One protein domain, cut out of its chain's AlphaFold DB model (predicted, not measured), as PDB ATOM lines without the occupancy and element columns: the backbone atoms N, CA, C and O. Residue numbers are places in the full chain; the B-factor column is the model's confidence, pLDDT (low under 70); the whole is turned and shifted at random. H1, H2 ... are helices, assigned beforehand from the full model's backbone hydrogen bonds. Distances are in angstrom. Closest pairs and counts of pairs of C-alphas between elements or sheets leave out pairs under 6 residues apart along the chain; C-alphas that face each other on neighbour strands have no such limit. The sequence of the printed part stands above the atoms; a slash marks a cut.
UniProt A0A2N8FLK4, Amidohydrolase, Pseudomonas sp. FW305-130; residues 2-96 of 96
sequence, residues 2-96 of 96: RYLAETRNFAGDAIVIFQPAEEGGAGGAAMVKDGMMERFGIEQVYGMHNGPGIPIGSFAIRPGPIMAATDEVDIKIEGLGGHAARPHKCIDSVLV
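AT A GLANCE: This is residues 2 to 96 of the 96 residues of the protein "Amidohydrolase" of Pseudomonas sp. FW305-130 (UniProt A0A2N8FLK4). There is little regular structure here: a loose, open end holds three short helices and a loop that sticks out at residues 52 to 58, and from it residues 66 to 79 run as a long arm to a small folded-back head, residues 80 to 96. The printed part has 95 residues, with H1, H2 and H3 in that order, no named strand, and 17 residues in named elements, class all helix. It is extended, with a radius of gyration of the C-alphas of 24.4 A and spans of 77 by 37 by 27 A.

IN THESE COORDINATES: Find C-alpha 2 at (147.762, 110.314, 132.680); from there H1, residues 2 to 7, runs 8.6 A. H2, residues 27 to 33, runs 9.8 A, and H3, residues 36 to 39, runs 5.2 A to C-alpha 39 at (166.127, 119.141, 123.554).

HOW THE PARTS SIT: H1 is apart from H2 and from H3. H2 and H3 meet only through their tight link of 2 residues. Every O i to N i+4 pair is within hydrogen-bond range in H1 and H2; H3 is too short for such a pair.

THE WHOLE: The C-alphas of Asn 9 and Arg 86, the two farthest apart, are 77.1 A apart. The link H1 to H2 is long, 19 residues. The printed part has no cut, and residue 96 alone is under pLDDT 70.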
ATOM      1  N   ARG A   2     149.007 110.960 133.148       92.94
ATOM      2  CA  ARG A   2     147.762 110.314 132.680       92.94
ATOM      3  C   ARG A   2     146.652 111.293 132.269       92.94
ATOM      4  O   ARG A   2     146.267 111.296 131.113       92.94
ATOM      5  N   TYR A   3     146.227 112.177 133.171       93.94
ATOM      6  CA  TYR A   3     145.152 113.139 132.887       93.94
ATOM      7  C   TYR A   3     145.467 114.088 131.714       93.94
ATOM      8  O   TYR A   3     144.607 114.361 130.877       93.94
ATOM      9  N   LEU A   4     146.715 114.563 131.624       93.88
ATOM     10  CA  LEU A   4     147.166 115.420 130.522       93.88
ATOM     11  C   LEU A   4     147.136 114.664 129.188       93.88
ATOM     12  O   LEU A   4     146.709 115.215 128.178       93.88
ATOM     13  N   ALA A   5     147.540 113.392 129.191       94.31
ATOM     14  CA  ALA A   5     147.529 112.542 128.006       94.31
ATOM     15  C   ALA A   5     146.110 112.135 127.569       94.31
ATOM     16  O   ALA A   5     145.853 112.054 126.371       94.31
ATOM     17  N   GLU A   6     145.205 111.891 128.522       96.62
ATOM     18  CA  GLU A   6     143.809 111.507 128.270       96.62
ATOM     19  C   GLU A   6     142.988 112.663 127.699       96.62
ATOM     20  O   GLU A   6     142.215 112.471 126.766       96.62
ATOM     21  N   THR A   7     143.147 113.864 128.258       95.81
ATOM     22  CA  THR A   7     142.308 115.010 127.888       95.81
ATOM     23  C   THR A   7     142.904 115.842 126.764       95.81
ATOM     24  O   THR A   7     142.154 116.377 125.953       95.81
ATOM     25  N   ARG A   8     144.239 115.995 126.738       92.75
ATOM     26  CA  ARG A   8     144.963 116.943 125.872       92.75
ATOM     27  C   ARG A   8     144.329 118.341 125.834       92.75
ATOM     28  O   ARG A   8     144.432 119.046 124.837       92.75
ATOM     29  N   ASN A   9     143.657 118.742 126.914       95.31
ATOM     30  CA  ASN A   9     142.893 119.986 126.974       95.31
ATOM     31  C   ASN A   9     143.795 121.169 127.358       95.31
ATOM     32  O   ASN A   9     143.620 121.792 128.403       95.31
ATOM     33  N   PHE A  10     144.820 121.413 126.547       94.00
ATOM     34  CA  PHE A  10     145.765 122.514 126.697       94.00
ATOM     35  C   PHE A  10     146.418 122.818 125.344       94.00
ATOM     36  O   PHE A  10     146.423 121.981 124.443       94.00
ATOM     37  N   ALA A  11     146.963 124.023 125.204       94.75
ATOM     38  CA  ALA A  11     147.766 124.402 124.049       94.75
ATOM     39  C   ALA A  11     149.258 124.255 124.381       94.75
ATOM     40  O   ALA A  11     149.671 124.592 125.490       94.75
ATOM     41  N   GLY A  12     150.048 123.788 123.413       93.56
ATOM     42  CA  GLY A  12     151.491 123.583 123.565       93.56
ATOM     43  C   GLY A  12     151.861 122.190 124.072       93.56
ATOM     44  O   GLY A  12     151.079 121.246 123.945       93.56
ATOM     45  N   ASP A  13     153.060 122.081 124.644       94.69
ATOM     46  CA  ASP A  13     153.657 120.821 125.084       94.69
ATOM     47  C   ASP A  13     153.794 120.757 126.608       94.69
ATOM     48  O   ASP A  13     154.079 121.747 127.279       94.69
ATOM     49  N   ALA A  14     153.607 119.558 127.167       95.19
ATOM     50  CA  ALA A  14     153.795 119.289 128.589       95.19
ATOM     51  C   ALA A  14     154.871 118.217 128.783       95.19
ATOM     52  O   ALA A  14     154.672 117.049 128.437       95.19
ATOM     53  N   ILE A  15     156.001 118.608 129.372       96.31
ATOM     54  CA  ILE A  15     157.139 117.727 129.636       96.31
ATOM     55  C   ILE A  15     157.064 117.263 131.094       96.31
ATOM     56  O   ILE A  15     156.987 118.078 132.012       96.31
ATOM     57  N   VAL A  16     157.086 115.947 131.323       96.31
ATOM     58  CA  VAL A  16     157.126 115.371 132.678       96.31
ATOM     59  C   VAL A  16     158.556 114.943 132.990       96.31
ATOM     60  O   VAL A  16     159.061 113.991 132.399       96.31
ATOM     61  N   ILE A  17     159.197 115.653 133.917       97.31
ATOM     62  CA  ILE A  17     160.603 115.460 134.282       97.31
ATOM     63  C   ILE A  17     160.679 114.558 135.517       97.31
ATOM     64  O   ILE A  17     160.189 114.916 136.585       97.31
ATOM     65  N   PHE A  18     161.307 113.391 135.375       97.19
ATOM     66  CA  PHE A  18     161.597 112.484 136.486       97.19
ATOM     67  C   PHE A  18     163.061 112.652 136.884       97.19
ATOM     68  O   PHE A  18     163.936 111.954 136.370       97.19
ATOM     69  N   GLN A  19     163.325 113.631 137.747       97.94
ATOM     70  CA  GLN A  19     164.681 113.955 138.172       97.94
ATOM     71  C   GLN A  19     165.240 112.866 139.107       97.94
ATOM     72  O   GLN A  19     164.583 112.526 140.093       97.94
ATOM     73  N   PRO A  20     166.447 112.331 138.851       97.69
ATOM     74  CA  PRO A  20     167.142 111.468 139.799       97.69
ATOM     75  C   PRO A  20     167.910 112.283 140.854       97.69
ATOM     76  O   PRO A  20     168.104 113.488 140.700       97.69
ATOM     77  N   ALA A  21     168.406 111.593 141.888       96.31
ATOM     78  CA  ALA A  21     169.501 112.049 142.753       96.31
ATOM     79  C   ALA A  21     169.364 113.499 143.273       96.31
ATOM     80  O   ALA A  21     170.275 114.315 143.122       96.31
ATOM     81  N   GLU A  22     168.196 113.823 143.830       95.06
ATOM     82  CA  GLU A  22     167.880 115.158 144.353       95.06
ATOM     83  C   GLU A  22     168.596 115.449 145.680       95.06
ATOM     84  O   GLU A  22     169.167 116.526 145.821       95.06
ATOM     85  N   GLU A  23     168.684 114.442 146.554       91.06
ATOM     86  CA  GLU A  23     169.257 114.471 147.912       91.06
ATOM     87  C   GLU A  23     170.803 114.612 147.924       91.06
ATOM     88  O   GLU A  23     171.515 113.791 148.499       91.06
ATOM     89  N   GLY A  24     171.353 115.602 147.212       87.81
ATOM     90  CA  GLY A  24     172.792 115.919 147.144       87.81
ATOM     91  C   GLY A  24     173.535 115.385 145.914       87.81
ATOM     92  O   GLY A  24     174.634 115.830 145.604       87.81
ATOM     93  N   GLY A  25     172.928 114.493 145.127       91.19
ATOM     94  CA  GLY A  25     173.579 113.899 143.949       91.19
ATOM     95  C   GLY A  25     173.578 114.767 142.681       91.19
ATOM     96  O   GLY A  25     173.987 114.298 141.619       91.19
ATOM     97  N   ALA A  26     173.103 116.014 142.771       93.56
ATOM     98  CA  ALA A  26     173.083 117.000 141.687       93.56
ATOM     99  C   ALA A  26     172.379 116.538 140.390       93.56
ATOM    100  O   ALA A  26     172.733 116.972 139.288       93.56
ATOM    101  N   GLY A  27     171.349 115.688 140.490       97.38
ATOM    102  CA  GLY A  27     170.686 115.127 139.308       97.38
ATOM    103  C   GLY A  27     170.037 116.171 138.393       97.38
ATOM    104  O   GLY A  27     170.140 116.055 137.173       97.38
ATOM    105  N   GLY A  28     169.455 117.240 138.948       96.62
ATOM    106  CA  GLY A  28     168.922 118.354 138.152       96.62
ATOM    107  C   GLY A  28     169.996 119.042 137.298       96.62
ATOM    108  O   GLY A  28     169.790 119.269 136.106       96.62
ATOM    109  N   ALA A  29     171.179 119.291 137.870       96.69
ATOM    110  CA  ALA A  29     172.303 119.880 137.142       96.69
ATOM    111  C   ALA A  29     172.815 118.950 136.030       96.69
ATOM    112  O   ALA A  29     173.113 119.409 134.926       96.69
ATOM    113  N   ALA A  30     172.869 117.640 136.292       98.06
ATOM    114  CA  ALA A  30     173.253 116.648 135.294       98.06
ATOM    115  C   ALA A  30     172.276 116.613 134.103       98.06
ATOM    116  O   ALA A  30     172.723 116.619 132.960       98.06
ATOM    117  N   MET A  31     170.959 116.650 134.350       98.31
ATOM    118  CA  MET A  31     169.944 116.671 133.285       98.31
ATOM    119  C   MET A  31     170.018 117.938 132.426       98.31
ATOM    120  O   MET A  31     169.905 117.861 131.204       98.31
ATOM    121  N   VAL A  32     170.228 119.103 133.047       98.06
ATOM    122  CA  VAL A  32     170.415 120.362 132.308       98.06
ATOM    123  C   VAL A  32     171.673 120.290 131.445       98.06
ATOM    124  O   VAL A  32     171.625 120.634 130.269       98.06
ATOM    125  N   LYS A  33     172.783 119.780 131.990       98.19
ATOM    126  CA  LYS A  33     174.038 119.608 131.243       98.19
ATOM    127  C   LYS A  33     173.914 118.612 130.082       98.19
ATOM    128  O   LYS A  33     174.599 118.782 129.078       98.19
ATOM    129  N   ASP A  34     173.041 117.615 130.202       98.19
ATOM    130  CA  ASP A  34     172.693 116.673 129.126       98.19
ATOM    131  C   ASP A  34     171.764 117.291 128.053       98.19
ATOM    132  O   ASP A  34     171.320 116.617 127.124       98.19
ATOM    133  N   GLY A  35     171.459 118.591 128.156       98.25
ATOM    134  CA  GLY A  35     170.698 119.346 127.160       98.25
ATOM    135  C   GLY A  35     169.185 119.157 127.255       98.25
ATOM    136  O   GLY A  35     168.482 119.376 126.271       98.25
ATOM    137  N   MET A  36     168.659 118.729 128.412       98.06
ATOM    138  CA  MET A  36     167.216 118.523 128.612       98.06
ATOM    139  C   MET A  36     166.387 119.758 128.226       98.06
ATOM    140  O   MET A  36     165.324 119.609 127.622       98.06
ATOM    141  N   MET A  37     166.856 120.960 128.563       98.06
ATOM    142  CA  MET A  37     166.102 122.198 128.348       98.06
ATOM    143  C   MET A  37     165.910 122.475 126.854       98.06
ATOM    144  O   MET A  37     164.782 122.636 126.391       98.06
ATOM    145  N   GLU A  38     167.000 122.453 126.089       98.00
ATOM    146  CA  GLU A  38     167.012 122.725 124.653       98.00
ATOM    147  C   GLU A  38     166.361 121.589 123.864       98.00
ATOM    148  O   GLU A  38     165.576 121.839 122.950       98.00
ATOM    149  N   ARG A  39     166.641 120.335 124.239       97.75
ATOM    150  CA  ARG A  39     166.127 119.141 123.554       97.75
ATOM    151  C   ARG A  39     164.602 119.086 123.524       97.75
ATOM    152  O   ARG A  39     164.045 118.560 122.563       97.75
ATOM    153  N   PHE A  40     163.946 119.588 124.569       97.44
ATOM    154  CA  PHE A  40     162.488 119.589 124.684       97.44
ATOM    155  C   PHE A  40     161.864 120.990 124.604       97.44
ATOM    156  O   PHE A  40     160.660 121.108 124.804       97.44
ATOM    157  N   GLY A  41     162.651 122.035 124.318       97.12
ATOM    158  CA  GLY A  41     162.152 123.411 124.203       97.12
ATOM    159  C   GLY A  41     161.455 123.918 125.471       97.12
ATOM    160  O   GLY A  41     160.402 124.541 125.385       97.12
ATOM    161  N   ILE A  42     161.994 123.608 126.655       97.94
ATOM    162  CA  ILE A  42     161.349 123.936 127.935       97.94
ATOM    163  C   ILE A  42     161.510 125.429 128.236       97.94
ATOM    164  O   ILE A  42     162.606 125.897 128.536       97.94
ATOM    165  N   GLU A  43     160.398 126.163 128.232       97.31
ATOM    166  CA  GLU A  43     160.380 127.600 128.544       97.31
ATOM    167  C   GLU A  43     160.160 127.888 130.035       97.31
ATOM    168  O   GLU A  43     160.592 128.918 130.552       97.31
ATOM    169  N   GLN A  44     159.457 126.995 130.736       96.44
ATOM    170  CA  GLN A  44     159.077 127.169 132.137       96.44
ATOM    171  C   GLN A  44     159.087 125.828 132.868       96.44
ATOM    172  O   GLN A  44     158.631 124.813 132.340       96.44
ATOM    173  N   VAL A  45     159.579 125.836 134.108       96.94
ATOM    174  CA  VAL A  45     159.630 124.658 134.980       96.94
ATOM    175  C   VAL A  45     158.809 124.931 136.230       96.94
ATOM    176  O   VAL A  45     158.970 125.959 136.884       96.94
ATOM    177  N   TYR A  46     157.946 123.979 136.569       95.88
ATOM    178  CA  TYR A  46     157.121 124.009 137.767       95.88
ATOM    179  C   TYR A  46     157.441 122.782 138.613       95.88
ATOM    180  O   TYR A  46     157.431 121.658 138.113       95.88
ATOM    181  N   GLY A  47     157.707 123.003 139.897       94.81
ATOM    182  CA  GLY A  47     157.959 121.953 140.879       94.81
ATOM    183  C   GLY A  47     157.114 122.173 142.126       94.81
ATOM    184  O   GLY A  47     156.711 123.296 142.429       94.81
ATOM    185  N   MET A  48     156.835 121.094 142.848       95.19
ATOM    186  CA  MET A  48     156.211 121.154 144.165       95.19
ATOM    187  C   MET A  48     156.825 120.092 145.064       95.19
ATOM    188  O   MET A  48     157.227 119.031 144.591       95.19
ATOM    189  N   HIS A  49     156.851 120.378 146.358       95.88
ATOM    190  CA  HIS A  49     157.292 119.451 147.386       95.88
ATOM    191  C   HIS A  49     156.216 119.384 148.468       95.88
ATOM    192  O   HIS A  49     155.536 120.375 148.748       95.88
ATOM    193  N   ASN A  50     156.039 118.221 149.083       95.00
ATOM    194  CA  ASN A  50     155.243 118.116 150.298       95.00
ATOM    195  C   ASN A  50     155.921 118.915 151.422       95.00
ATOM    196  O   ASN A  50     157.128 118.817 151.624       95.00
ATOM    197  N   GLY A  51     155.139 119.702 152.160       93.12
ATOM    198  CA  GLY A  51     155.626 120.497 153.288       93.12
ATOM    199  C   GLY A  51     155.033 120.003 154.605       93.12
ATOM    200  O   GLY A  51     153.917 120.411 154.940       93.12
ATOM    201  N   PRO A  52     155.727 119.132 155.361       94.56
ATOM    202  CA  PRO A  52     155.295 118.751 156.701       94.56
ATOM    203  C   PRO A  52     155.073 119.987 157.581       94.56
ATOM    204  O   PRO A  52     155.911 120.883 157.632       94.56
ATOM    205  N   GLY A  53     153.927 120.042 158.263       95.69
ATOM    206  CA  GLY A  53     153.537 121.181 159.102       95.69
ATOM    207  C   GLY A  53     152.659 122.234 158.411       95.69
ATOM    208  O   GLY A  53     152.126 123.103 159.096       95.69
ATOM    209  N   ILE A  54     152.438 122.145 157.096       95.19
ATOM    210  CA  ILE A  54     151.464 122.983 156.377       95.19
ATOM    211  C   ILE A  54     150.087 122.284 156.378       95.19
ATOM    212  O   ILE A  54     150.032 121.066 156.182       95.19
ATOM    213  N   PRO A  55     148.963 123.004 156.583       96.56
ATOM    214  CA  PRO A  55     147.634 122.400 156.538       96.56
ATOM    215  C   PRO A  55     147.331 121.707 155.202       96.56
ATOM    216  O   PRO A  55     147.669 122.204 154.126       96.56
ATOM    217  N   ILE A  56     146.628 120.575 155.263       96.69
ATOM    218  CA  ILE A  56     146.211 119.819 154.074       96.69
ATOM    219  C   ILE A  56     145.353 120.706 153.162       96.69
ATOM    220  O   ILE A  56     144.483 121.439 153.627       96.69
ATOM    221  N   GLY A  57     145.603 120.629 151.852       96.06
ATOM    222  CA  GLY A  57     144.894 121.426 150.845       96.06
ATOM    223  C   GLY A  57     145.378 122.874 150.733       96.06
ATOM    224  O   GLY A  57     144.808 123.639 149.960       96.06
ATOM    225  N   SER A  58     146.422 123.253 151.475       96.12
ATOM    226  CA  SER A  58     147.040 124.576 151.384       96.12
ATOM    227  C   SER A  58     148.314 124.541 150.544       96.12
ATOM    228  O   SER A  58     149.052 123.557 150.548       96.12
ATOM    229  N   PHE A  59     148.593 125.650 149.860       95.38
ATOM    230  CA  PHE A  59     149.831 125.874 149.119       95.38
ATOM    231  C   PHE A  59     150.563 127.073 149.718       95.38
ATOM    232  O   PHE A  59     149.954 128.113 149.964       95.38
ATOM    233  N   ALA A  60     151.870 126.935 149.928       94.44
ATOM    234  CA  ALA A  60     152.744 128.034 150.319       94.44
ATOM    235  C   ALA A  60     153.664 128.378 149.145       94.44
ATOM    236  O   ALA A  60     154.365 127.508 148.631       94.44
ATOM    237  N   ILE A  61     153.645 129.639 148.715       94.75
ATOM    238  CA  ILE A  61     154.457 130.149 147.605       94.75
ATOM    239  C   ILE A  61     155.066 131.497 147.981       94.75
ATOM    240  O   ILE A  61     154.537 132.219 148.828       94.75
ATOM    241  N   ARG A  62     156.166 131.860 147.321       93.50
ATOM    242  CA  ARG A  62     156.817 133.162 147.471       93.50
ATOM    243  C   ARG A  62     157.396 133.613 146.124       93.50
ATOM    244  O   ARG A  62     158.031 132.797 145.461       93.50
ATOM    245  N   PRO A  63     157.242 134.890 145.729       96.06
ATOM    246  CA  PRO A  63     157.997 135.448 144.615       96.06
ATOM    247  C   PRO A  63     159.468 135.676 144.995       96.06
ATOM    248  O   PRO A  63     159.782 136.156 146.089       96.06
ATOM    249  N   GLY A  64     160.372 135.384 144.061       95.12
ATOM    250  CA  GLY A  64     161.816 135.486 144.274       95.12
ATOM    251  C   GLY A  64     162.409 134.263 144.989       95.12
ATOM    252  O   GLY A  64     161.799 133.194 144.978       95.12
ATOM    253  N   PRO A  65     163.608 134.391 145.590       93.38
ATOM    254  CA  PRO A  65     164.287 133.276 146.249       93.38
ATOM    255  C   PRO A  65     163.456 132.673 147.389       93.38
ATOM    256  O   PRO A  65     162.910 133.407 148.220       93.38
ATOM    257  N   ILE A  66     163.385 131.339 147.429       93.75
ATOM    258  CA  ILE A  66     162.594 130.577 148.410       93.75
ATOM    259  C   ILE A  66     163.444 129.682 149.324       93.75
ATOM    260  O   ILE A  66     163.088 129.532 150.490       93.75
ATOM    261  N   MET A  67     164.575 129.155 148.842       92.06
ATOM    262  CA  MET A  67     165.505 128.317 149.612       92.06
ATOM    263  C   MET A  67     166.902 128.943 149.675       92.06
ATOM    264  O   MET A  67     167.250 129.794 148.852       92.06
ATOM    265  N   ALA A  68     167.697 128.515 150.656       92.88
ATOM    266  CA  ALA A  68     169.118 128.836 150.730       92.88
ATOM    267  C   ALA A  68     169.924 127.978 149.743       92.88
ATOM    268  O   ALA A  68     169.529 126.858 149.424       92.88
ATOM    269  N   ALA A  69     171.063 128.500 149.289       91.12
ATOM    270  CA  ALA A  69     172.069 127.675 148.632       91.12
ATOM    271  C   ALA A  69     172.734 126.751 149.662       91.12
ATOM    272  O   ALA A  69     172.865 127.111 150.835       91.12
ATOM    273  N   THR A  70     173.160 125.578 149.210       89.38
ATOM    274  CA  THR A  70     173.875 124.587 150.015       89.38
ATOM    275  C   THR A  70     175.182 124.238 149.326       89.38
ATOM    276  O   THR A  70     175.191 124.055 148.111       89.38
ATOM    277  N   ASP A  71     176.239 124.084 150.111       88.25
ATOM    278  CA  ASP A  71     177.527 123.554 149.680       88.25
ATOM    279  C   ASP A  71     177.924 122.416 150.621       88.25
ATOM    280  O   ASP A  71     177.544 122.407 151.796       88.25
ATOM    281  N   GLU A  72     178.699 121.471 150.104       87.19
ATOM    282  CA  GLU A  72     179.250 120.354 150.866       87.19
ATOM    283  C   GLU A  72     180.777 120.450 150.876       87.19
ATOM    284  O   GLU A  72     181.399 120.841 149.885       87.19
ATOM    285  N   VAL A  73     181.383 120.133 152.021       91.12
ATOM    286  CA  VAL A  73     182.836 120.134 152.186       91.12
ATOM    287  C   VAL A  73     183.294 118.801 152.755       91.12
ATOM    288  O   VAL A  73     182.881 118.400 153.840       91.12
ATOM    289  N   ASP A  74     184.209 118.157 152.038       93.81
ATOM    290  CA  ASP A  74     184.893 116.955 152.498       93.81
ATOM    291  C   ASP A  74     186.259 117.320 153.077       93.81
ATOM    292  O   ASP A  74     187.132 117.850 152.384       93.81
ATOM    293  N   ILE A  75     186.465 117.009 154.357       94.88
ATOM    294  CA  ILE A  75     187.740 117.233 155.043       94.88
ATOM    295  C   ILE A  75     188.397 115.884 155.309       94.88
ATOM    296  O   ILE A  75     187.946 115.098 156.142       94.88
ATOM    297  N   LYS A  76     189.509 115.630 154.617       95.06
ATOM    298  CA  LYS A  76     190.348 114.458 154.868       95.06
ATOM    299  C   LYS A  76     191.444 114.811 155.874       95.06
ATOM    300  O   LYS A  76     192.349 115.578 155.554       95.06
ATOM    301  N   ILE A  77     191.388 114.196 157.053       94.62
ATOM    302  CA  ILE A  77     192.437 114.283 158.075       94.62
ATOM    303  C   ILE A  77     193.313 113.033 157.978       94.62
ATOM    304  O   ILE A  77     192.815 111.909 158.049       94.62
ATOM    305  N   GLU A  78     194.619 113.220 157.795       95.44
ATOM    306  CA  GLU A  78     195.586 112.126 157.683       95.44
ATOM    307  C   GLU A  78     196.528 112.126 158.889       95.44
ATOM    308  O   GLU A  78     197.269 113.080 159.121       95.44
ATOM    309  N   GLY A  79     196.459 111.050 159.675       94.69
ATOM    310  CA  GLY A  79     197.341 110.808 160.812       94.69
ATOM    311  C   GLY A  79     198.476 109.838 160.484       94.69
ATOM    312  O   GLY A  79     198.695 109.439 159.342       94.69
ATOM    313  N   LEU A  80     199.172 109.399 161.527       96.31
ATOM    314  CA  LEU A  80     200.210 108.376 161.469       96.31
ATOM    315  C   LEU A  80     199.868 107.288 162.485       96.31
ATOM    316  O   LEU A  80     199.939 107.514 163.693       96.31
ATOM    317  N   GLY A  81     199.496 106.107 161.994       94.88
ATOM    318  CA  GLY A  81     199.150 104.968 162.842       94.88
ATOM    319  C   GLY A  81     200.353 104.373 163.586       94.88
ATOM    320  O   GLY A  81     201.505 104.530 163.186       94.88
ATOM    321  N   GLY A  82     200.078 103.625 164.655       93.25
ATOM    322  CA  GLY A  82     201.096 102.900 165.411       93.25
ATOM    323  C   GLY A  82     200.519 102.146 166.606       93.25
ATOM    324  O   GLY A  82     199.308 101.974 166.739       93.25
ATOM    325  N   HIS A  83     201.386 101.641 167.482       94.81
ATOM    326  CA  HIS A  83     200.941 100.845 168.624       94.81
ATOM    327  C   HIS A  83     200.260 101.738 169.672       94.81
ATOM    328  O   HIS A  83     200.887 102.668 170.171       94.81
ATOM    329  N   ALA A  84     199.028 101.408 170.078       90.50
ATOM    330  CA  ALA A  84     198.253 102.185 171.058       90.50
ATOM    331  C   ALA A  84     198.984 102.463 172.393       90.50
ATOM    332  O   ALA A  84     198.788 103.508 173.000       90.50
ATOM    333  N   ALA A  85     199.886 101.575 172.830       94.38
ATOM    334  CA  ALA A  85     200.705 101.779 174.031       94.38
ATOM    335  C   ALA A  85     201.906 102.735 173.825       94.38
ATOM    336  O   ALA A  85     202.668 102.995 174.755       94.38
ATOM    337  N   ARG A  86     202.127 103.231 172.600       94.12
ATOM    338  CA  ARG A  86     203.230 104.130 172.217       94.12
ATOM    339  C   ARG A  86     202.705 105.343 171.425       94.12
ATOM    340  O   ARG A  86     203.182 105.578 170.316       94.12
ATOM    341  N   PRO A  87     201.769 106.137 171.981       93.50
ATOM    342  CA  PRO A  87     201.118 107.232 171.256       93.50
ATOM    343  C   PRO A  87     202.100 108.320 170.797       93.50
ATOM    344  O   PRO A  87     201.898 108.927 169.757       93.50
ATOM    345  N   HIS A  88     203.224 108.500 171.498       93.94
ATOM    346  CA  HIS A  88     204.306 109.417 171.114       93.94
ATOM    347  C   HIS A  88     205.016 109.055 169.792       93.94
ATOM    348  O   HIS A  88     205.875 109.807 169.341       93.94
ATOM    349  N   LYS A  89     204.723 107.890 169.196       95.06
ATOM    350  CA  LYS A  89     205.207 107.487 167.862       95.06
ATOM    351  C   LYS A  89     204.142 107.629 166.770       95.06
ATOM    352  O   LYS A  89     204.400 107.228 165.639       95.06
ATOM    353  N   CYS A  90     202.965 108.138 167.116       95.31
ATOM    354  CA  CYS A  90     201.803 108.245 166.247       95.31
ATOM    355  C   CYS A  90     201.408 109.718 166.065       95.31
ATOM    356  O   CYS A  90     201.833 110.585 166.828       95.31
ATOM    357  N   ILE A  91     200.542 109.976 165.087       94.88
ATOM    358  CA  ILE A  91     199.751 111.205 164.975       94.88
ATOM    359  C   ILE A  91     198.294 110.750 164.959       94.88
ATOM    360  O   ILE A  91     197.853 110.132 163.989       94.88
ATOM    361  N   ASP A  92     197.581 110.978 166.058       93.12
ATOM    362  CA  ASP A  92     196.192 110.545 166.210       93.12
ATOM    363  C   ASP A  92     195.255 111.516 165.485       93.12
ATOM    364  O   ASP A  92     195.055 112.643 165.930       93.12
ATOM    365  N   SER A  93     194.676 111.071 164.371       92.94
ATOM    366  CA  SER A  93     193.762 111.869 163.548       92.94
ATOM    367  C   SER A  93     192.417 112.182 164.216       92.94
ATOM    368  O   SER A  93     191.626 112.901 163.626       92.94
ATOM    369  N   VAL A  94     192.118 111.626 165.397       90.06
ATOM    370  CA  VAL A  94     190.918 111.978 166.183       90.06
ATOM    371  C   VAL A  94     191.184 113.176 167.104       90.06
ATOM    372  O   VAL A  94     190.254 113.885 167.482       90.06
ATOM    373  N   LEU A  95     192.445 113.400 167.485       87.56
ATOM    374  CA  LEU A  95     192.872 114.516 168.338       87.56
ATOM    375  C   LEU A  95     193.217 115.789 167.550       87.56
ATOM    376  O   LEU A  95     193.324 116.850 168.167       87.56
ATOM    377  N   VAL A  96     193.445 115.670 166.240       65.44
ATOM    378  CA  VAL A  96     193.848 116.763 165.337       65.44
ATOM    379  C   VAL A  96     192.657 117.262 164.538       65.44
ATOM    380  O   VAL A  96     191.889 116.405 164.052       65.44
TER     381      VAL A  96